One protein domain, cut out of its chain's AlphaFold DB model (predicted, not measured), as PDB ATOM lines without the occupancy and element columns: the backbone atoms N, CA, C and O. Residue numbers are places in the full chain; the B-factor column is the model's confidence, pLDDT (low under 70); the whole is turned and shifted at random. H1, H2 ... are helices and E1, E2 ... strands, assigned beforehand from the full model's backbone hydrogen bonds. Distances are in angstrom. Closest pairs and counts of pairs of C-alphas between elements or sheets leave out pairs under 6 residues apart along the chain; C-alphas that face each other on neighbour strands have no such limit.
ATOM      1  N   SER A 167      18.197 -49.458  13.699       85.75
ATOM      2  CA  SER A 167      18.823 -48.586  12.695       85.75
ATOM      3  C   SER A 167      17.832 -48.074  11.646       85.75
ATOM      4  O   SER A 167      17.915 -46.919  11.258       85.75
ATOM      5  N   ALA A 168      16.879 -48.901  11.202       86.38
ATOM      6  CA  ALA A 168      15.877 -48.494  10.219       86.38
ATOM      7  C   ALA A 168      14.875 -47.500  10.825       86.38
ATOM      8  O   ALA A 168      14.547 -46.510  10.187       86.38
ATOM      9  N   VAL A 169      14.459 -47.713  12.082       87.06
ATOM     10  CA  VAL A 169      13.617 -46.747  12.815       87.06
ATOM     11  C   VAL A 169      14.352 -45.424  13.044       87.06
ATOM     12  O   VAL A 169      13.733 -44.368  12.970       87.06
ATOM     13  N   LEU A 170      15.662 -45.468  13.316       87.81
ATOM     14  CA  LEU A 170      16.483 -44.265  13.446       87.81
ATOM     15  C   LEU A 170      16.526 -43.485  12.126       87.81
ATOM     16  O   LEU A 170      16.180 -42.311  12.122       87.81
ATOM     17  N   LEU A 171      16.886 -44.142  11.019       89.25
ATOM     18  CA  LEU A 171      16.974 -43.509   9.699       89.25
ATOM     19  C   LEU A 171      15.636 -42.924   9.242       89.25
ATOM     20  O   LEU A 171      15.600 -41.776   8.820       89.25
ATOM     21  N   ASP A 172      14.536 -43.666   9.378       87.75
ATOM     22  CA  ASP A 172      13.197 -43.196   8.994       87.75
ATOM     23  C   ASP A 172      12.793 -41.933   9.775       87.75
ATOM     24  O   ASP A 172      12.352 -40.942   9.197       87.75
ATOM     25  N   ARG A 173      13.056 -41.902  11.089       85.31
ATOM     26  CA  ARG A 173      12.817 -40.708  11.917       85.31
ATOM     27  C   ARG A 173      13.779 -39.560  11.637       85.31
ATOM     28  O   ARG A 173      13.393 -38.411  11.832       85.31
ATOM     29  N   LEU A 174      14.996 -39.856  11.180       85.19
ATOM     30  CA  LEU A 174      15.953 -38.876  10.666       85.19
ATOM     31  C   LEU A 174      15.667 -38.474   9.205       85.19
ATOM     32  O   LEU A 174      16.392 -37.646   8.664       85.19
ATOM     33  N   GLY A 175      14.594 -38.963   8.573       82.69
ATOM     34  CA  GLY A 175      14.211 -38.591   7.204       82.69
ATOM     35  C   GLY A 175      15.060 -39.235   6.102       82.69
ATOM     36  O   GLY A 175      15.025 -38.772   4.969       82.69
ATOM     37  N   GLY A 176      15.814 -40.288   6.423       79.19
ATOM     38  CA  GLY A 176      16.734 -40.990   5.521       79.19
ATOM     39  C   GLY A 176      18.196 -40.556   5.647       79.19
ATOM     40  O   GLY A 176      19.086 -41.326   5.285       79.19
ATOM     41  N   ASP A 177      18.457 -39.379   6.217       79.12
ATOM     42  CA  ASP A 177      19.799 -38.803   6.309       79.12
ATOM     43  C   ASP A 177      20.621 -39.390   7.467       79.12
ATOM     44  O   ASP A 177      20.163 -39.474   8.610       79.12
ATOM     45  N   THR A 178      21.883 -39.744   7.199       81.25
ATOM     46  CA  THR A 178      22.853 -40.136   8.241       81.25
ATOM     47  C   THR A 178      23.680 -38.969   8.772       81.25
ATOM     48  O   THR A 178      24.370 -39.137   9.770       81.25
ATOM     49  N   SER A 179      23.612 -37.789   8.146       79.75
ATOM     50  CA  SER A 179      24.437 -36.610   8.461       79.75
ATOM     51  C   SER A 179      24.317 -36.122   9.910       79.75
ATOM     52  O   SER A 179      25.277 -35.585  10.449       79.75
ATOM     53  N   GLU A 180      23.177 -36.354  10.568       77.94
ATOM     54  CA  GLU A 180      22.974 -36.031  11.990       77.94
ATOM     55  C   GLU A 180      23.703 -36.998  12.952       77.94
ATOM     56  O   GLU A 180      23.821 -36.712  14.145       77.94
ATOM     57  N   ILE A 181      24.208 -38.139  12.465       84.44
ATOM     58  CA  ILE A 181      24.933 -39.144  13.256       84.44
ATOM     59  C   ILE A 181      26.435 -38.821  13.232       84.44
ATOM     60  O   ILE A 181      27.216 -39.421  12.493       84.44
ATOM     61  N   VAL A 182      26.838 -37.862  14.061       86.75
ATOM     62  CA  VAL A 182      28.242 -37.515  14.344       86.75
ATOM     63  C   VAL A 182      28.405 -37.519  15.862       86.75
ATOM     64  O   VAL A 182      27.595 -36.888  16.541       86.75
ATOM     65  N   LEU A 183      29.388 -38.248  16.404       88.06
ATOM     66  CA  LEU A 183      29.498 -38.495  17.854       88.06
ATOM     67  C   LEU A 183      30.575 -37.640  18.536       88.06
ATOM     68  O   LEU A 183      30.364 -37.170  19.658       88.06
ATOM     69  N   GLU A 184      31.711 -37.436  17.866       89.94
ATOM     70  CA  GLU A 184      32.857 -36.673  18.371       89.94
ATOM     71  C   GLU A 184      33.253 -35.570  17.375       89.94
ATOM     72  O   GLU A 184      33.088 -35.725  16.168       89.94
ATOM     73  N   PHE A 185      33.778 -34.436  17.851       85.00
ATOM     74  CA  PHE A 185      34.162 -33.316  16.978       85.00
ATOM     75  C   PHE A 185      35.240 -33.704  15.963       85.00
ATOM     76  O   PHE A 185      35.200 -33.236  14.829       85.00
ATOM     77  N   GLY A 186      36.143 -34.616  16.335       81.62
ATOM     78  CA  GLY A 186      37.146 -35.158  15.422       81.62
ATOM     79  C   GLY A 186      36.557 -35.922  14.231       81.62
ATOM     80  O   GLY A 186      37.236 -36.041  13.219       81.62
ATOM     81  N   ASP A 187      35.306 -36.400  14.302       82.62
ATOM     82  CA  ASP A 187      34.632 -37.042  13.163       82.62
ATOM     83  C   ASP A 187      34.266 -36.046  12.051       82.62
ATOM     84  O   ASP A 187      34.083 -36.466  10.912       82.62
ATOM     85  N   VAL A 188      34.149 -34.746  12.352       78.00
ATOM     86  CA  VAL A 188      33.715 -33.717  11.385       78.00
ATOM     87  C   VAL A 188      34.764 -33.477  10.293       78.00
ATOM     88  O   VAL A 188      34.400 -33.190   9.155       78.00
ATOM     89  N   ASP A 189      36.047 -33.633  10.627       79.31
ATOM     90  CA  ASP A 189      37.177 -33.405   9.718       79.31
ATOM     91  C   ASP A 189      37.595 -34.668   8.927       79.31
ATOM     92  O   ASP A 189      38.539 -34.623   8.133       79.31
ATOM     93  N   LEU A 190      36.923 -35.809   9.137       84.44
ATOM     94  CA  LEU A 190      37.216 -37.057   8.422       84.44
ATOM     95  C   LEU A 190      36.699 -37.029   6.970       84.44
ATOM     96  O   LEU A 190      35.687 -36.385   6.676       84.44
ATOM     97  N   PRO A 191      37.334 -37.776   6.044       84.88
ATOM     98  CA  PRO A 191      36.813 -37.930   4.693       84.88
ATOM     99  C   PRO A 191      35.443 -38.624   4.714       84.88
ATOM    100  O   PRO A 191      35.172 -39.500   5.540       84.88
ATOM    101  N   GLU A 192      34.580 -38.255   3.764       84.12
ATOM    102  CA  GLU A 192      33.168 -38.664   3.729       84.12
ATOM    103  C   GLU A 192      32.973 -40.194   3.753       84.12
ATOM    104  O   GLU A 192      32.005 -40.693   4.328       84.12
ATOM    105  N   GLU A 193      33.911 -40.947   3.172       84.69
ATOM    106  CA  GLU A 193      33.916 -42.414   3.171       84.69
ATOM    107  C   GLU A 193      34.124 -42.999   4.579       84.69
ATOM    108  O   GLU A 193      33.341 -43.844   5.016       84.69
ATOM    109  N   GLU A 194      35.110 -42.506   5.336       85.75
ATOM    110  CA  GLU A 194      35.376 -42.963   6.707       85.75
ATOM    111  C   GLU A 194      34.258 -42.550   7.674       85.75
ATOM    112  O   GLU A 194      33.867 -43.329   8.549       85.75
ATOM    113  N   LEU A 195      33.690 -41.353   7.495       86.50
ATOM    114  CA  LEU A 195      32.530 -40.888   8.256       86.50
ATOM    115  C   LEU A 195      31.304 -41.780   7.993       86.50
ATOM    116  O   LEU A 195      30.668 -42.249   8.942       86.50
ATOM    117  N   LYS A 196      31.021 -42.117   6.727       86.38
ATOM    118  CA  LYS A 196      29.972 -43.086   6.362       86.38
ATOM    119  C   LYS A 196      30.248 -44.472   6.942       86.38
ATOM    120  O   LYS A 196      29.315 -45.124   7.412       86.38
ATOM    121  N   GLU A 197      31.500 -44.928   6.977       87.62
ATOM    122  CA  GLU A 197      31.855 -46.175   7.658       87.62
ATOM    123  C   GLU A 197      31.577 -46.126   9.163       87.62
ATOM    124  O   GLU A 197      30.989 -47.073   9.690       87.62
ATOM    125  N   LYS A 198      31.973 -45.059   9.872       86.50
ATOM    126  CA  LYS A 198      31.692 -44.896  11.312       86.50
ATOM    127  C   LYS A 198      30.186 -44.895  11.583       86.50
ATOM    128  O   LYS A 198      29.722 -45.630  12.455       86.50
ATOM    129  N   GLN A 199      29.411 -44.175  10.772       89.44
ATOM    130  CA  GLN A 199      27.946 -44.169  10.830       89.44
ATOM    131  C   GLN A 199      27.354 -45.563  10.599       89.44
ATOM    132  O   GLN A 199      26.504 -46.015  11.368       89.44
ATOM    133  N   GLN A 200      27.831 -46.303   9.594       88.25
ATOM    134  CA  GLN A 200      27.387 -47.679   9.358       88.25
ATOM    135  C   GLN A 200      27.787 -48.637  10.487       88.25
ATOM    136  O   GLN A 200      26.982 -49.494  10.852       88.25
ATOM    137  N   LYS A 201      28.991 -48.509  11.059       87.88
ATOM    138  CA  LYS A 201      29.450 -49.298  12.217       87.88
ATOM    139  C   LYS A 201      28.531 -49.057  13.419       87.88
ATOM    140  O   LYS A 201      28.010 -50.019  13.979       87.88
ATOM    141  N   PHE A 202      28.205 -47.800  13.717       88.94
ATOM    142  CA  PHE A 202      27.233 -47.430  14.752       88.94
ATOM    143  C   PHE A 202      25.825 -47.997  14.484       88.94
ATOM    144  O   PHE A 202      25.222 -48.625  15.356       88.94
ATOM    145  N   LEU A 203      25.306 -47.872  13.257       89.38
ATOM    146  CA  LEU A 203      24.002 -48.435  12.877       89.38
ATOM    147  C   LEU A 203      23.972 -49.974  12.941       89.38
ATOM    148  O   LEU A 203      22.925 -50.553  13.238       89.38
ATOM    149  N   ARG A 204      25.096 -50.659  12.691       89.06
ATOM    150  CA  ARG A 204      25.229 -52.114  12.899       89.06
ATOM    151  C   ARG A 204      25.208 -52.452  14.392       89.06
ATOM    152  O   ARG A 204      24.435 -53.324  14.783       89.06
ATOM    153  N   LEU A 205      25.956 -51.715  15.216       88.25
ATOM    154  CA  LEU A 205      26.019 -51.887  16.672       88.25
ATOM    155  C   LEU A 205      24.639 -51.729  17.341       88.25
ATOM    156  O   LEU A 205      24.258 -52.559  18.160       88.25
ATOM    157  N   LEU A 206      23.814 -50.765  16.909       87.06
ATOM    158  CA  LEU A 206      22.426 -50.607  17.389       87.06
ATOM    159  C   LEU A 206      21.492 -51.796  17.080       87.06
ATOM    160  O   LEU A 206      20.400 -51.880  17.649       87.06
ATOM    161  N   ASN A 207      21.884 -52.697  16.175       86.56
ATOM    162  CA  ASN A 207      21.149 -53.926  15.870       86.56
ATOM    163  C   ASN A 207      21.773 -55.183  16.504       86.56
ATOM    164  O   ASN A 207      21.108 -56.219  16.527       86.56
ATOM    165  N   ALA A 208      23.011 -55.115  17.001       82.88
ATOM    166  CA  ALA A 208      23.704 -56.235  17.632       82.88
ATOM    167  C   ALA A 208      23.129 -56.471  19.037       82.88
ATOM    168  O   ALA A 208      23.417 -55.721  19.968       82.88
ATOM    169  N   GLN A 209      22.267 -57.479  19.192       73.38
ATOM    170  CA  GLN A 209      21.644 -57.785  20.485       73.38
ATOM    171  C   GLN A 209      22.429 -58.856  21.258       73.38
ATOM    172  O   GLN A 209      22.899 -59.806  20.632       73.38
ATOM    173  N   PRO A 210      22.501 -58.763  22.606       67.25
ATOM    174  CA  PRO A 210      23.294 -59.665  23.451       67.25
ATOM    175  C   PRO A 210      23.074 -61.161  23.198       67.25
ATOM    176  O   PRO A 210      23.996 -61.954  23.319       67.25
ATOM    177  N   THR A 211      21.860 -61.552  22.808       62.62
ATOM    178  CA  THR A 211      21.475 -62.947  22.565       62.62
ATOM    179  C   THR A 211      21.914 -63.529  21.217       62.62
ATOM    180  O   THR A 211      21.695 -64.718  20.999       62.62
ATOM    181  N   LEU A 212      22.477 -62.740  20.289       55.03
ATOM    182  CA  LEU A 212      22.728 -63.176  18.901       55.03
ATOM    183  C   LEU A 212      24.191 -63.101  18.427       55.03
ATOM    184  O   LEU A 212      24.475 -63.561  17.322       55.03
ATOM    185  N   THR A 213      25.113 -62.516  19.194       53.53
ATOM    186  CA  THR A 213      26.453 -62.156  18.688       53.53
ATOM    187  C   THR A 213      27.593 -62.642  19.574       53.53
ATOM    188  O   THR A 213      27.736 -62.215  20.712       53.53
ATOM    189  N   THR A 214      28.469 -63.465  18.994       51.31
ATOM    190  CA  THR A 214      29.668 -64.052  19.625       51.31
ATOM    191  C   THR A 214      30.831 -63.060  19.797       51.31
ATOM    192  O   THR A 214      31.800 -63.366  20.480       51.31
ATOM    193  N   ASN A 215      30.755 -61.870  19.188       51.75
ATOM    194  CA  ASN A 215      31.889 -60.947  19.028       51.75
ATOM    195  C   ASN A 215      31.941 -59.806  20.071       51.75
ATOM    196  O   ASN A 215      32.456 -58.733  19.774       51.75
ATOM    197  N   GLY A 216      31.402 -60.015  21.277       58.38
ATOM    198  CA  GLY A 216      31.569 -59.129  22.444       58.38
ATOM    199  C   GLY A 216      30.776 -57.811  22.437       58.38
ATOM    200  O   GLY A 216      30.123 -57.488  23.427       58.38
ATOM    201  N   GLU A 217      30.781 -57.055  21.340       69.62
ATOM    202  CA  GLU A 217      30.104 -55.752  21.255       69.62
ATOM    203  C   GLU A 217      28.596 -55.907  21.008       69.62
ATOM    204  O   GLU A 217      28.155 -56.253  19.909       69.62
ATOM    205  N   THR A 218      27.783 -55.650  22.039       81.88
ATOM    206  CA  THR A 218      26.321 -55.811  21.981       81.88
ATOM    207  C   THR A 218      25.589 -54.677  22.702       81.88
ATOM    208  O   THR A 218      26.104 -54.091  23.652       81.88
ATOM    209  N   VAL A 219      24.367 -54.357  22.263       86.19
ATOM    210  CA  VAL A 219      23.540 -53.279  22.829       86.19
ATOM    211  C   VAL A 219      22.184 -53.823  23.271       86.19
ATOM    212  O   VAL A 219      21.424 -54.403  22.492       86.19
ATOM    213  N   GLN A 220      21.826 -53.592  24.538       88.19
ATOM    214  CA  GLN A 220      20.525 -53.997  25.070       88.19
ATOM    215  C   GLN A 220      19.375 -53.322  24.293       88.19
ATOM    216  O   GLN A 220      19.387 -52.113  24.056       88.19
ATOM    217  N   LYS A 221      18.310 -54.075  23.972       89.12
ATOM    218  CA  LYS A 221      17.131 -53.596  23.210       89.12
ATOM    219  C   LYS A 221      16.528 -52.278  23.728       89.12
ATOM    220  O   LYS A 221      15.984 -51.512  22.930       89.12
ATOM    221  N   LYS A 222      16.601 -52.025  25.043       90.38
ATOM    222  CA  LYS A 222      16.111 -50.797  25.698       90.38
ATOM    223  C   LYS A 222      17.104 -49.629  25.650       90.38
ATOM    224  O   LYS A 222      16.668 -48.486  25.586       90.38
ATOM    225  N   VAL A 223      18.406 -49.896  25.576       91.62
ATOM    226  CA  VAL A 223      19.436 -48.871  25.332       91.62
ATOM    227  C   VAL A 223      19.348 -48.367  23.894       91.62
ATOM    228  O   VAL A 223      19.223 -47.165  23.680       91.62
ATOM    229  N   ALA A 224      19.262 -49.267  22.909       90.69
ATOM    230  CA  ALA A 224      19.055 -48.882  21.509       90.69
ATOM    231  C   ALA A 224      17.734 -48.106  21.293       90.69
ATOM    232  O   ALA A 224      17.667 -47.199  20.470       90.69
ATOM    233  N   GLU A 225      16.681 -48.416  22.059       91.69
ATOM    234  CA  GLU A 225      15.424 -47.652  22.057       91.69
ATOM    235  C   GLU A 225      15.604 -46.220  22.585       91.69
ATOM    236  O   GLU A 225      15.090 -45.276  21.984       91.69
ATOM    237  N   LYS A 226      16.383 -46.041  23.659       92.94
ATOM    238  CA  LYS A 226      16.732 -44.720  24.196       92.94
ATOM    239  C   LYS A 226      17.580 -43.897  23.217       92.94
ATOM    240  O   LYS A 226      17.302 -42.712  23.061       92.94
ATOM    241  N   VAL A 227      18.521 -44.519  22.501       92.75
ATOM    242  CA  VAL A 227      19.279 -43.862  21.417       92.75
ATOM    243  C   VAL A 227      18.337 -43.312  20.342       92.75
ATOM    244  O   VAL A 227      18.423 -42.135  20.001       92.75
ATOM    245  N   VAL A 228      17.394 -44.127  19.849       91.62
ATOM    246  CA  VAL A 228      16.408 -43.675  18.850       91.62
ATOM    247  C   VAL A 228      15.592 -42.494  19.380       91.62
ATOM    248  O   VAL A 228      15.407 -41.517  18.660       91.62
ATOM    249  N   ILE A 229      15.128 -42.545  20.634       91.00
ATOM    250  CA  ILE A 229      14.372 -41.447  21.259       91.00
ATOM    251  C   ILE A 229      15.207 -40.157  21.336       91.00
ATOM    252  O   ILE A 229      14.671 -39.095  21.029       91.00
ATOM    253  N   LEU A 230      16.497 -40.236  21.682       92.00
ATOM    254  CA  LEU A 230      17.383 -39.069  21.768       92.00
ATOM    255  C   LEU A 230      17.523 -38.355  20.416       92.00
ATOM    256  O   LEU A 230      17.241 -37.164  20.321       92.00
ATOM    257  N   PHE A 231      17.880 -39.090  19.358       91.06
ATOM    258  CA  PHE A 231      17.979 -38.533  18.003       91.06
ATOM    259  C   PHE A 231      16.623 -38.038  17.472       91.06
ATOM    260  O   PHE A 231      16.556 -36.992  16.833       91.06
ATOM    261  N   THR A 232      15.520 -38.723  17.802       89.38
ATOM    262  CA  THR A 232      14.161 -38.242  17.475       89.38
ATOM    263  C   THR A 232      13.893 -36.876  18.115       89.38
ATOM    264  O   THR A 232      13.407 -35.964  17.453       89.38
ATOM    265  N   MET A 233      14.230 -36.719  19.399       89.56
ATOM    266  CA  MET A 233      14.042 -35.475  20.153       89.56
ATOM    267  C   MET A 233      14.924 -34.341  19.608       89.56
ATOM    268  O   MET A 233      14.449 -33.212  19.496       89.56
ATOM    269  N   PHE A 234      16.148 -34.646  19.170       88.69
ATOM    270  CA  PHE A 234      17.021 -33.687  18.489       88.69
ATOM    271  C   PHE A 234      16.473 -33.182  17.148       88.69
ATOM    272  O   PHE A 234      16.699 -32.018  16.820       88.69
ATOM    273  N   LYS A 235      15.764 -34.009  16.372       87.12
ATOM    274  CA  LYS A 235      15.193 -33.573  15.085       87.12
ATOM    275  C   LYS A 235      13.814 -32.921  15.213       87.12
ATOM    276  O   LYS A 235      13.482 -32.028  14.443       87.12
ATOM    277  N   GLN A 236      12.999 -33.385  16.161       84.56
ATOM    278  CA  GLN A 236      11.578 -33.023  16.270       84.56
ATOM    279  C   GLN A 236      11.265 -32.071  17.437       84.56
ATOM    280  O   GLN A 236      10.110 -31.701  17.613       84.56
ATOM    281  N   ASN A 237      12.259 -31.711  18.261       81.81
ATOM    282  CA  ASN A 237      12.108 -30.876  19.464       81.81
ATOM    283  C   ASN A 237      10.994 -31.349  20.428       81.81
ATOM    284  O   ASN A 237      10.385 -30.551  21.137       81.81
ATOM    285  N   GLY A 238      10.738 -32.662  20.459       79.31
ATOM    286  CA  GLY A 238       9.669 -33.271  21.253       79.31
ATOM    287  C   GLY A 238       9.914 -33.260  22.767       79.31
ATOM    288  O   GLY A 238      11.002 -32.945  23.255       79.31
ATOM    289  N   ARG A 239       8.891 -33.661  23.535       85.81
ATOM    290  CA  ARG A 239       8.961 -33.685  25.004       85.81
ATOM    291  C   ARG A 239      10.050 -34.637  25.511       85.81
ATOM    292  O   ARG A 239      10.103 -35.806  25.136       85.81
ATOM    293  N   TRP A 240      10.872 -34.147  26.435       86.50
ATOM    294  CA  TRP A 240      11.921 -34.928  27.084       86.50
ATOM    295  C   TRP A 240      11.398 -36.181  27.799       86.50
ATOM    296  O   TRP A 240      10.448 -36.129  28.581       86.50
ATOM    297  N   ASN A 241      12.106 -37.299  27.620       90.94
ATOM    298  CA  ASN A 241      11.993 -38.435  28.526       90.94
ATOM    299  C   ASN A 241      12.610 -38.054  29.884       90.94
ATOM    300  O   ASN A 241      13.786 -37.701  29.949       90.94
ATOM    301  N   GLU A 242      11.833 -38.153  30.966       91.94
ATOM    302  CA  GLU A 242      12.235 -37.707  32.312       91.94
ATOM    303  C   GLU A 242      13.573 -38.304  32.777       91.94
ATOM    304  O   GLU A 242      14.405 -37.588  33.332       91.94
ATOM    305  N   VAL A 243      13.805 -39.598  32.522       93.69
ATOM    306  CA  VAL A 243      15.049 -40.282  32.911       93.69
ATOM    307  C   VAL A 243      16.244 -39.684  32.169       93.69
ATOM    308  O   VAL A 243      17.283 -39.437  32.780       93.69
ATOM    309  N   MET A 244      16.106 -39.418  30.866       94.25
ATOM    310  CA  MET A 244      17.166 -38.783  30.074       94.25
ATOM    311  C   MET A 244      17.439 -37.359  30.546       94.25
ATOM    312  O   MET A 244      18.593 -37.019  30.776       94.25
ATOM    313  N   TYR A 245      16.387 -36.558  30.741       93.75
ATOM    314  CA  TYR A 245      16.511 -35.183  31.225       93.75
ATOM    315  C   TYR A 245      17.266 -35.129  32.559       93.75
ATOM    316  O   TYR A 245      18.221 -34.370  32.692       93.75
ATOM    317  N   ARG A 246      16.900 -35.994  33.514       94.12
ATOM    318  CA  ARG A 246      17.595 -36.131  34.803       94.12
ATOM    319  C   ARG A 246      19.044 -36.561  34.651       94.12
ATOM    320  O   ARG A 246      19.913 -35.950  35.255       94.12
ATOM    321  N   THR A 247      19.312 -37.553  33.804       95.12
ATOM    322  CA  THR A 247      20.676 -38.035  33.535       95.12
ATOM    323  C   THR A 247      21.566 -36.930  32.972       95.12
ATOM    324  O   THR A 247      22.654 -36.712  33.491       95.12
ATOM    325  N   PHE A 248      21.116 -36.218  31.933       95.50
ATOM    326  CA  PHE A 248      21.908 -35.151  31.320       95.50
ATOM    327  C   PHE A 248      22.057 -33.949  32.247       95.50
ATOM    328  O   PHE A 248      23.154 -33.414  32.361       95.50
ATOM    329  N   LYS A 249      20.998 -33.579  32.976       94.06
ATOM    330  CA  LYS A 249      21.075 -32.546  34.007       94.06
ATOM    331  C   LYS A 249      22.123 -32.894  35.063       94.06
ATOM    332  O   LYS A 249      22.986 -32.072  35.317       94.06
ATOM    333  N   LEU A 250      22.071 -34.103  35.623       94.25
ATOM    334  CA  LEU A 250      22.996 -34.581  36.653       94.25
ATOM    335  C   LEU A 250      24.444 -34.630  36.147       94.25
ATOM    336  O   LEU A 250      25.350 -34.152  36.821       94.25
ATOM    337  N   LEU A 251      24.658 -35.142  34.930       94.75
ATOM    338  CA  LEU A 251      25.972 -35.176  34.282       94.75
ATOM    339  C   LEU A 251      26.563 -33.764  34.114       94.75
ATOM    340  O   LEU A 251      27.764 -33.583  34.287       94.75
ATOM    341  N   LEU A 252      25.717 -32.772  33.812       93.19
ATOM    342  CA  LEU A 252      26.108 -31.371  33.640       93.19
ATOM    343  C   LEU A 252      26.192 -30.570  34.952       93.19
ATOM    344  O   LEU A 252      26.936 -29.598  34.995       93.19
ATOM    345  N   THR A 253      25.454 -30.924  36.013       92.44
ATOM    346  CA  THR A 253      25.523 -30.225  37.314       92.44
ATOM    347  C   THR A 253      26.615 -30.756  38.226       92.44
ATOM    348  O   THR A 253      27.253 -29.968  38.924       92.44
ATOM    349  N   ASP A 254      26.794 -32.075  38.251       91.00
ATOM    350  CA  ASP A 254      27.663 -32.766  39.205       91.00
ATOM    351  C   ASP A 254      29.019 -33.118  38.573       91.00
ATOM    352  O   ASP A 254      29.963 -33.459  39.281       91.00
ATOM    353  N   GLY A 255      29.115 -33.068  37.238       92.69
ATOM    354  CA  GLY A 255      30.311 -33.437  36.480       92.69
ATOM    355  C   GLY A 255      30.603 -34.940  36.453       92.69
ATOM    356  O   GLY A 255      31.636 -35.340  35.927       92.69
ATOM    357  N   TYR A 256      29.730 -35.788  37.012       94.31
ATOM    358  CA  TYR A 256      29.850 -37.244  36.918       94.31
ATOM    359  C   TYR A 256      28.536 -37.992  37.200       94.31
ATOM    360  O   TYR A 256      27.634 -37.504  37.883       94.31
ATOM    361  N   ILE A 257      28.471 -39.250  36.759       95.12
ATOM    362  CA  ILE A 257      27.482 -40.239  37.207       95.12
ATOM    363  C   ILE A 257      28.216 -41.447  37.787       95.12
ATOM    364  O   ILE A 257      29.063 -42.045  37.127       95.12
ATOM    365  N   SER A 258      27.913 -41.823  39.028       92.31
ATOM    366  CA  SER A 258      28.541 -42.979  39.673       92.31
ATOM    367  C   SER A 258      27.779 -44.273  39.382       92.31
ATOM    368  O   SER A 258      26.546 -44.287  39.387       92.31
ATOM    369  N   GLY A 259      28.504 -45.376  39.182       86.19
ATOM    370  CA  GLY A 259      27.914 -46.712  39.089       86.19
ATOM    371  C   GLY A 259      27.434 -47.277  40.435       86.19
ATOM    372  O   GLY A 259      27.484 -46.621  41.480       86.19
ATOM    373  N   GLY A 260      26.985 -48.535  40.405       82.38
ATOM    374  CA  GLY A 260      26.706 -49.336  41.600       82.38
ATOM    375  C   GLY A 260      25.373 -49.064  42.313       82.38
ATOM    376  O   GLY A 260      24.505 -48.318  41.855       82.38
ATOM    377  N   ARG A 261      25.205 -49.722  43.470       81.44
ATOM    378  CA  ARG A 261      23.949 -49.780  44.249       81.44
ATOM    379  C   ARG A 261      23.476 -48.410  44.756       81.44
ATOM    380  O   ARG A 261      22.269 -48.218  44.905       81.44
ATOM    381  N   ASP A 262      24.427 -47.498  44.965       83.00
ATOM    382  CA  ASP A 262      24.280 -46.160  45.553       83.00
ATOM    383  C   ASP A 262      24.571 -45.012  44.565       83.00
ATOM    384  O   ASP A 262      24.912 -43.898  44.980       83.00
ATOM    385  N   SER A 263      24.411 -45.283  43.265       91.19
ATOM    386  CA  SER A 263      24.510 -44.310  42.169       91.19
ATOM    387  C   SER A 263      23.776 -42.990  42.462       91.19
ATOM    388  O   SER A 263      22.627 -42.999  42.919       91.19
ATOM    389  N   ASN A 264      24.408 -41.848  42.155       94.62
ATOM    390  CA  ASN A 264      23.761 -40.532  42.242       94.62
ATOM    391  C   ASN A 264      22.517 -40.448  41.339       94.62
ATOM    392  O   ASN A 264      21.487 -39.936  41.776       94.62
ATOM    393  N   LEU A 265      22.551 -41.057  40.147       94.38
ATOM    394  CA  LEU A 265      21.390 -41.131  39.254       94.38
ATOM    395  C   LEU A 265      20.247 -41.972  39.838       94.38
ATOM    396  O   LEU A 265      19.088 -41.585  39.725       94.38
ATOM    397  N   VAL A 266      20.540 -43.092  40.510       94.31
ATOM    398  CA  VAL A 266      19.492 -43.884  41.186       94.31
ATOM    399  C   VAL A 266      18.838 -43.072  42.305       94.31
ATOM    400  O   VAL A 266      17.617 -43.102  42.438       94.31
ATOM    401  N   LYS A 267      19.622 -42.306  43.075       94.00
ATOM    402  CA  LYS A 267      19.109 -41.425  44.139       94.00
ATOM    403  C   LYS A 267      18.236 -40.294  43.588       94.00
ATOM    404  O   LYS A 267      17.171 -40.048  44.147       94.00
ATOM    405  N   ASP A 268      18.629 -39.663  42.482       94.00
ATOM    406  CA  ASP A 268      17.803 -38.639  41.827       94.00
ATOM    407  C   ASP A 268      16.509 -39.225  41.231       94.00
ATOM    408  O   ASP A 268      15.430 -38.660  41.412       94.00
ATOM    409  N   LEU A 269      16.567 -40.403  40.599       93.31
ATOM    410  CA  LEU A 269      15.369 -41.088  40.100       93.31
ATOM    411  C   LEU A 269      14.406 -41.477  41.235       93.31
ATOM    412  O   LEU A 269      13.196 -41.369  41.057       93.31
ATOM    413  N   LEU A 270      14.910 -41.852  42.414       92.94
ATOM    414  CA  LEU A 270      14.092 -42.127  43.606       92.94
ATOM    415  C   LEU A 270      13.432 -40.877  44.223       92.94
ATOM    416  O   LEU A 270      12.562 -41.017  45.081       92.94
ATOM    417  N   ALA A 271      13.786 -39.662  43.786       88.75
ATOM    418  CA  ALA A 271      13.030 -38.451  44.126       88.75
ATOM    419  C   ALA A 271      11.707 -38.333  43.334       88.75
ATOM    420  O   ALA A 271      10.848 -37.516  43.669       88.75
ATOM    421  N   LYS A 272      11.527 -39.150  42.287       83.94
ATOM    422  CA  LYS A 272      10.234 -39.451  41.651       83.94
ATOM    423  C   LYS A 272       9.674 -40.768  42.214       83.94
ATOM    424  O   LYS A 272      10.440 -41.558  42.757       83.94
ATOM    425  N   PRO A 273       8.368 -41.060  42.051       86.50
ATOM    426  CA  PRO A 273       7.747 -42.301  42.535       86.50
ATOM    427  C   PRO A 273       8.149 -43.564  41.737       86.50
ATOM    428  O   PRO A 273       7.338 -44.460  41.531       86.50
ATOM    429  N   TYR A 274       9.399 -43.665  41.275       90.06
ATOM    430  CA  TYR A 274       9.933 -44.897  40.701       90.06
ATOM    431  C   TYR A 274      10.239 -45.915  41.804       90.06
ATOM    432  O   TYR A 274      10.804 -45.575  42.844       90.06
ATOM    433  N   SER A 275       9.946 -47.193  41.549       93.62
ATOM    434  CA  SER A 275      10.438 -48.273  42.409       93.62
ATOM    435  C   SER A 275      11.972 -48.358  42.357       93.62
ATOM    436  O   SER A 275      12.593 -47.984  41.359       93.62
ATOM    437  N   ILE A 276      12.599 -48.922  43.396       92.94
ATOM    438  CA  ILE A 276      14.060 -49.126  43.442       92.94
ATOM    439  C   ILE A 276      14.546 -49.999  42.273       92.94
ATOM    440  O   ILE A 276      15.600 -49.723  41.697       92.94
ATOM    441  N   GLY A 277      13.775 -51.022  41.886       92.69
ATOM    442  CA  GLY A 277      14.081 -51.858  40.722       92.69
ATOM    443  C   GLY A 277      14.025 -51.062  39.417       92.69
ATOM    444  O   GLY A 277      14.973 -51.089  38.633       92.69
ATOM    445  N   THR A 278      12.964 -50.271  39.228       93.00
ATOM    446  CA  THR A 278      12.793 -49.398  38.057       93.00
ATOM    447  C   THR A 278      13.911 -48.359  37.968       93.00
ATOM    448  O   THR A 278      14.515 -48.217  36.909       93.00
ATOM    449  N   ALA A 279      14.237 -47.675  39.069       94.31
ATOM    450  CA  ALA A 279      15.297 -46.669  39.118       94.31
ATOM    451  C   ALA A 279      16.670 -47.264  38.759       94.31
ATOM    452  O   ALA A 279      17.390 -46.685  37.948       94.31
ATOM    453  N   ARG A 280      17.010 -48.452  39.285       93.50
ATOM    454  CA  ARG A 280      18.257 -49.160  38.940       93.50
ATOM    455  C   ARG A 280      18.303 -49.603  37.480       93.50
ATOM    456  O   ARG A 280      19.309 -49.366  36.820       93.50
ATOM    457  N   ALA A 281      17.228 -50.195  36.960       92.94
ATOM    458  CA  ALA A 281      17.166 -50.625  35.562       92.94
ATOM    459  C   ALA A 281      17.268 -49.437  34.587       92.94
ATOM    460  O   ALA A 281      17.984 -49.506  33.588       92.94
ATOM    461  N   GLN A 282      16.592 -48.327  34.897       93.94
ATOM    462  CA  GLN A 282      16.669 -47.089  34.122       93.94
ATOM    463  C   GLN A 282      18.069 -46.468  34.188       93.94
ATOM    464  O   GLN A 282      18.610 -46.120  33.142       93.94
ATOM    465  N   ALA A 283      18.686 -46.386  35.372       94.00
ATOM    466  CA  ALA A 283      20.053 -45.895  35.521       94.00
ATOM    467  C   ALA A 283      21.062 -46.767  34.756       94.00
ATOM    468  O   ALA A 283      21.856 -46.231  33.991       94.00
ATOM    469  N   GLY A 284      20.983 -48.099  34.863       93.19
ATOM    470  CA  GLY A 284      21.851 -49.027  34.127       93.19
ATOM    471  C   GLY A 284      21.759 -48.864  32.605       93.19
ATOM    472  O   GLY A 284      22.780 -48.839  31.921       93.19
ATOM    473  N   GLN A 285      20.554 -48.640  32.069       94.44
ATOM    474  CA  GLN A 285      20.372 -48.321  30.647       94.44
ATOM    475  C   GLN A 285      21.052 -47.002  30.249       94.44
ATOM    476  O   GLN A 285      21.603 -46.905  29.156       94.44
ATOM    477  N   MET A 286      21.036 -45.985  31.115       95.25
ATOM    478  CA  MET A 286      21.728 -44.717  30.850       95.25
ATOM    479  C   MET A 286      23.253 -44.867  30.952       95.25
ATOM    480  O   MET A 286      23.957 -44.347  30.091       95.25
ATOM    481  N   MET A 287      23.753 -45.641  31.925       93.56
ATOM    482  CA  MET A 287      25.182 -45.961  32.070       93.56
ATOM    483  C   MET A 287      25.750 -46.672  30.832       93.56
ATOM    484  O   MET A 287      26.896 -46.441  30.478       93.56
ATOM    485  N   GLN A 288      24.951 -47.489  30.136       92.75
ATOM    486  CA  GLN A 288      25.341 -48.094  28.853       92.75
ATOM    487  C   GLN A 288      25.200 -47.123  27.666       92.75
ATOM    488  O   GLN A 288      26.011 -47.144  26.744       92.75
ATOM    489  N   MET A 289      24.179 -46.257  27.667       94.44
ATOM    490  CA  MET A 289      23.897 -45.344  26.550       94.44
ATOM    491  C   MET A 289      24.923 -44.208  26.411       94.44
ATOM    492  O   MET A 289      25.271 -43.829  25.296       94.44
ATOM    493  N   LEU A 290      25.382 -43.638  27.527       94.88
ATOM    494  CA  LEU A 290      26.286 -42.483  27.532       94.88
ATOM    495  C   LEU A 290      27.656 -42.757  26.869       94.88
ATOM    496  O   LEU A 290      28.015 -41.974  25.986       94.88
ATOM    497  N   PRO A 291      28.397 -43.837  27.201       93.12
ATOM    498  CA  PRO A 291      29.650 -44.166  26.516       93.12
ATOM    499  C   PRO A 291      29.426 -44.666  25.082       93.12
ATOM    500  O   PRO A 291      30.215 -44.335  24.199       93.12
ATOM    501  N   LEU A 292      28.319 -45.374  24.809       92.38
ATOM    502  CA  LEU A 292      27.930 -45.801  23.453       92.38
ATOM    503  C   LEU A 292      27.782 -44.615  22.485       92.38
ATOM    504  O   LEU A 292      28.122 -44.724  21.311       92.38
ATOM    505  N   LEU A 293      27.275 -43.482  22.979       92.81
ATOM    506  CA  LEU A 293      27.116 -42.237  22.221       92.81
ATOM    507  C   LEU A 293      28.303 -41.274  22.362       92.81
ATOM    508  O   LEU A 293      28.203 -40.133  21.920       92.81
ATOM    509  N   LYS A 294      29.395 -41.702  23.011       93.19
ATOM    510  CA  LYS A 294      30.567 -40.872  23.335       93.19
ATOM    511  C   LYS A 294      30.266 -39.620  24.168       93.19
ATOM    512  O   LYS A 294      31.131 -38.764  24.279       93.19
ATOM    513  N   ILE A 295      29.096 -39.521  24.806       94.75
ATOM    514  CA  ILE A 295      28.675 -38.361  25.622       94.75
ATOM    515  C   ILE A 295      29.460 -38.294  26.939       94.75
ATOM    516  O   ILE A 295      29.700 -37.211  27.473       94.75
ATOM    517  N   ALA A 296      29.853 -39.454  27.467       94.94
ATOM    518  CA  ALA A 296      30.662 -39.575  28.670       94.94
ATOM    519  C   ALA A 296      31.763 -40.628  28.484       94.94
ATOM    520  O   ALA A 296      31.584 -41.595  27.741       94.94
ATOM    521  N   LYS A 297      32.883 -40.440  29.182       93.88
ATOM    522  CA  LYS A 297      34.007 -41.379  29.288       93.88
ATOM    523  C   LYS A 297      33.974 -42.058  30.658       93.88
ATOM    524  O   LYS A 297      33.465 -41.482  31.617       93.88
ATOM    525  N   GLU A 298      34.472 -43.288  30.744       92.25
ATOM    526  CA  GLU A 298      34.550 -44.017  32.012       92.25
ATOM    527  C   GLU A 298      35.890 -43.751  32.706       92.25
ATOM    528  O   GLU A 298      36.953 -44.042  32.164       92.25
ATOM    529  N   GLU A 299      35.826 -43.204  33.918       90.94
ATOM    530  CA  GLU A 299      36.974 -42.853  34.749       90.94
ATOM    531  C   GLU A 299      36.706 -43.299  36.196       90.94
ATOM    532  O   GLU A 299      35.761 -42.847  36.846       90.94
ATOM    533  N   GLY A 300      37.521 -44.222  36.718       83.25
ATOM    534  CA  GLY A 300      37.455 -44.650  38.124       83.25
ATOM    535  C   GLY A 300      36.097 -45.214  38.576       83.25
ATOM    536  O   GLY A 300      35.658 -44.927  39.693       83.25
ATOM    537  N   GLY A 301      35.399 -45.967  37.715       83.19
ATOM    538  CA  GLY A 301      34.065 -46.524  38.001       83.19
ATOM    539  C   GLY A 301      32.928 -45.489  37.980       83.19
ATOM    540  O   GLY A 301      31.864 -45.691  38.581       83.19
ATOM    541  N   ARG A 302      33.157 -44.344  37.327       92.44
ATOM    542  CA  ARG A 302      32.192 -43.258  37.125       92.44
ATOM    543  C   ARG A 302      32.206 -42.835  35.661       92.44
ATOM    544  O   ARG A 302      33.210 -42.987  34.978       92.44
ATOM    545  N   LEU A 303      31.101 -42.272  35.191       95.00
ATOM    546  CA  LEU A 303      31.024 -41.629  33.885       95.00
ATOM    547  C   LEU A 303      31.225 -40.124  34.043       95.00
ATOM    548  O   LEU A 303      30.475 -39.492  34.784       95.00
ATOM    549  N   VAL A 304      32.207 -39.567  33.342       95.31
ATOM    550  CA  VAL A 304      32.583 -38.143  33.333       95.31
ATOM    551  C   VAL A 304      32.237 -37.551  31.954       95.31
ATOM    552  O   VAL A 304      32.374 -38.267  30.956       95.31
ATOM    553  N   PRO A 305      31.741 -36.301  31.843       95.31
ATOM    554  CA  PRO A 305      31.387 -35.693  30.560       95.31
ATOM    555  C   PRO A 305      32.545 -35.723  29.554       95.31
ATOM    556  O   PRO A 305      33.689 -35.435  29.901       95.31
ATOM    557  N   ASN A 306      32.254 -36.052  28.295       94.69
ATOM    558  CA  ASN A 306      33.240 -36.005  27.221       94.69
ATOM    559  C   ASN A 306      33.156 -34.678  26.456       94.69
ATOM    560  O   ASN A 306      32.280 -34.503  25.610       94.69
ATOM    561  N   GLU A 307      34.112 -33.782  26.697       92.56
ATOM    562  CA  GLU A 307      34.221 -32.487  26.005       92.56
ATOM    563  C   GLU A 307      34.392 -32.606  24.480       92.56
ATOM    564  O   GLU A 307      34.033 -31.693  23.742       92.56
ATOM    565  N   GLU A 308      34.878 -33.747  23.984       91.62
ATOM    566  CA  GLU A 308      35.012 -34.007  22.544       91.62
ATOM    567  C   GLU A 308      33.675 -34.393  21.883       91.62
ATOM    568  O   GLU A 308      33.626 -34.554  20.666       91.62
ATOM    569  N   SER A 309      32.584 -34.545  22.646       93.06
ATOM    570  CA  SER A 309      31.286 -34.975  22.119       93.06
ATOM    571  C   SER A 309      30.467 -33.828  21.526       93.06
ATOM    572  O   SER A 309      30.023 -32.913  22.228       93.06
ATOM    573  N   THR A 310      30.136 -33.958  20.241       92.50
ATOM    574  CA  THR A 310      29.173 -33.098  19.529       92.50
ATOM    575  C   THR A 310      27.803 -33.098  20.211       92.50
ATOM    576  O   THR A 310      27.144 -32.061  20.320       92.50
ATOM    577  N   ILE A 311      27.376 -34.264  20.705       92.81
ATOM    578  CA  ILE A 311      26.091 -34.456  21.376       92.81
ATOM    579  C   ILE A 311      26.083 -33.738  22.730       92.81
ATOM    580  O   ILE A 311      25.097 -33.073  23.049       92.81
ATOM    581  N   LEU A 312      27.165 -33.818  23.514       93.50
ATOM    582  CA  LEU A 312      27.259 -33.110  24.798       93.50
ATOM    583  C   LEU A 312      27.224 -31.586  24.612       93.50
ATOM    584  O   LEU A 312      26.480 -30.905  25.320       93.50
ATOM    585  N   ALA A 313      27.969 -31.057  23.638       91.88
ATOM    586  CA  ALA A 313      27.935 -29.634  23.304       91.88
ATOM    587  C   ALA A 313      26.520 -29.188  22.899       91.88
ATOM    588  O   ALA A 313      25.971 -28.248  23.474       91.88
ATOM    589  N   ARG A 314      25.861 -29.943  22.008       90.75
ATOM    590  CA  ARG A 314      24.469 -29.683  21.612       90.75
ATOM    591  C   ARG A 314      23.504 -29.691  22.805       90.75
ATOM    592  O   ARG A 314      22.600 -28.859  22.858       90.75
ATOM    593  N   LEU A 315      23.687 -30.604  23.762       91.56
ATOM    594  CA  LEU A 315      22.887 -30.663  24.991       91.56
ATOM    595  C   LEU A 315      23.073 -29.406  25.852       91.56
ATOM    596  O   LEU A 315      22.073 -28.820  26.275       91.56
ATOM    597  N   ARG A 316      24.317 -28.967  26.072       91.19
ATOM    598  CA  ARG A 316      24.630 -27.734  26.817       91.19
ATOM    599  C   ARG A 316      24.023 -26.496  26.162       91.19
ATOM    600  O   ARG A 316      23.378 -25.712  26.848       91.19
ATOM    601  N   ASP A 317      24.187 -26.346  24.852       89.62
ATOM    602  CA  ASP A 317      23.820 -25.112  24.151       89.62
ATOM    603  C   ASP A 317      22.312 -24.983  23.900       89.62
ATOM    604  O   ASP A 317      21.749 -23.896  24.043       89.62
ATOM    605  N   GLN A 318      21.642 -26.080  23.522       88.19
ATOM    606  CA  GLN A 318      20.234 -26.046  23.103       88.19
ATOM    607  C   GLN A 318      19.247 -26.385  24.227       88.19
ATOM    608  O   GLN A 318      18.116 -25.901  24.196       88.19
ATOM    609  N   TYR A 319      19.642 -27.211  25.204       86.81
ATOM    610  CA  TYR A 319      18.705 -27.811  26.166       86.81
ATOM    611  C   TYR A 319      19.016 -27.517  27.640       86.81
ATOM    612  O   TYR A 319      18.095 -27.569  28.453       86.81
ATOM    613  N   PHE A 320      20.266 -27.174  27.972       89.94
ATOM    614  CA  PHE A 320      20.696 -26.776  29.321       89.94
ATOM    615  C   PHE A 320      21.541 -25.474  29.336       89.94
ATOM    616  O   PHE A 320      22.592 -25.424  29.993       89.94
ATOM    617  N   PRO A 321      21.122 -24.395  28.637       86.19
ATOM    618  CA  PRO A 321      21.908 -23.160  28.506       86.19
ATOM    619  C   PRO A 321      22.107 -22.406  29.833       86.19
ATOM    620  O   PRO A 321      22.939 -21.501  29.920       86.19
ATOM    621  N   GLU A 322      21.334 -22.731  30.869       87.31
ATOM    622  CA  GLU A 322      21.510 -22.242  32.236       87.31
ATOM    623  C   GLU A 322      22.685 -22.897  32.974       87.31
ATOM    624  O   GLU A 322      23.236 -22.280  33.883       87.31
ATOM    625  N   LEU A 323      23.087 -24.111  32.577       82.44
ATOM    626  CA  LEU A 323      24.225 -24.824  33.163       82.44
ATOM    627  C   LEU A 323      25.540 -24.405  32.492       82.44
ATOM    628  O   LEU A 323      26.485 -24.066  33.194       82.44
ATOM    629  N   SER A 324      25.551 -24.291  31.157       68.94
ATOM    630  CA  SER A 324      26.709 -23.835  30.358       68.94
ATOM    631  C   SER A 324      27.301 -22.494  30.837       68.94
ATOM    632  O   SER A 324      28.511 -22.292  30.869       68.94
ATOM    633  N   LYS A 325      26.453 -21.568  31.305       59.19
ATOM    634  CA  LYS A 325      26.881 -20.242  31.796       59.19
ATOM    635  C   LYS A 325      27.589 -20.261  33.151       59.19
ATOM    636  O   LYS A 325      28.116 -19.228  33.557       59.19
ATOM    637  N   LYS A 326      27.547 -21.378  33.879       53.72
ATOM    638  CA  LYS A 326      28.055 -21.467  35.251       53.72
ATOM    639  C   LYS A 326      29.563 -21.718  35.313       53.72
ATOM    640  O   LYS A 326      30.174 -21.362  36.311       53.72
TER     641      LYS A 326
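Overview. This is residues 167 to 326 of the 329 residues of an uncharacterized protein of Acinetobacter johnsonii (UniProt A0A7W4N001). The hub of this domain is the long helix H6, with H3 crossing it steeply and the helical hairpin of H4 and H5 packing on it, while the small strand hairpin E1 E2 covers the last part of H6. H1 runs side by side with part of H3, H2 reaches outward beyond H1, and H7 and H8 form a corner near H4. The printed part has 160 residues with eight named helices and two named strands, in the order H1 H2 H3 H4 H5 H6 E1 E2 H7 H8; the sheet E1 - E2 is antiparallel and the class is mostly helix. It is compact, with a radius of gyration of the C-alphas of 15.8 A and spans of 45 by 42 by 32 A.

Along the chain. H1, residues 167 to 173, begins at C-alpha 167 (18.823, -48.586, 12.695). H2, residues 192 to 205, is 19.8 A long, and H3, residues 221 to 236, 22.4 A. H4, residues 242 to 254, measures 17.6 A; H5 is residues 264 to 269. H6, residues 276 to 292, is 24.6 A long, beginning at C-alpha 276 (14.060, -49.126, 43.442). E1 is residues 296 to 299, E2 residues 302 to 305, and H7 residues 310 to 318. H8, residues 321 to 324, ends at C-alpha 324 (26.709, -23.835, 30.358).

Arrangement. H6 touches H3 with residues 285 to 289 alone, closest at the C-alphas of Gln 285 and Val 223, 5.4 A, at a steep tilt of 68 degrees, only just short of about perpendicular. It touches H4, with the C-alphas of Gln 282 and Val 243 closest at 7.1 A, and H5, with those of Ala 279 and Val 266 closest at 5.4 A. E1 and E2 form a hairpin, with N 297 and O 304 2.9 A apart, within hydrogen-bond range. The closest C-alphas of H6 and E1 are those of Leu 290 and Ala 296, 5.4 A. H1 touches H3 at a shallow tilt of 25 degrees, the same way, with the C-alphas of Leu 170 and Val 228 closest at 5.4 A. H2 is close to H1 but not clearly touching, with the C-alphas of Leu 203 and Ser 167 closest at 5.2 A. H7 and H8 touch only at the corner, and only just, with 3 pairs of C-alphas within 8 A; the closest are those of Arg 316 and Ser 324, 5.7 A. Every O i to N i+4 pair is within hydrogen-bond range in H1, H2, H3, H4, H5 and H7, and 12 of 13 in H6; H8 is too short for such a pair.

Size, cuts and confidence. The two C-alphas farthest apart, those of Pro 191 and Pro 273, are 47.9 A from each other. The printed part has no cut; the links H1 to H2 and H2 to H3 are long. Residues 210 to 217 and 324 to 326 are under 70 in pLDDT.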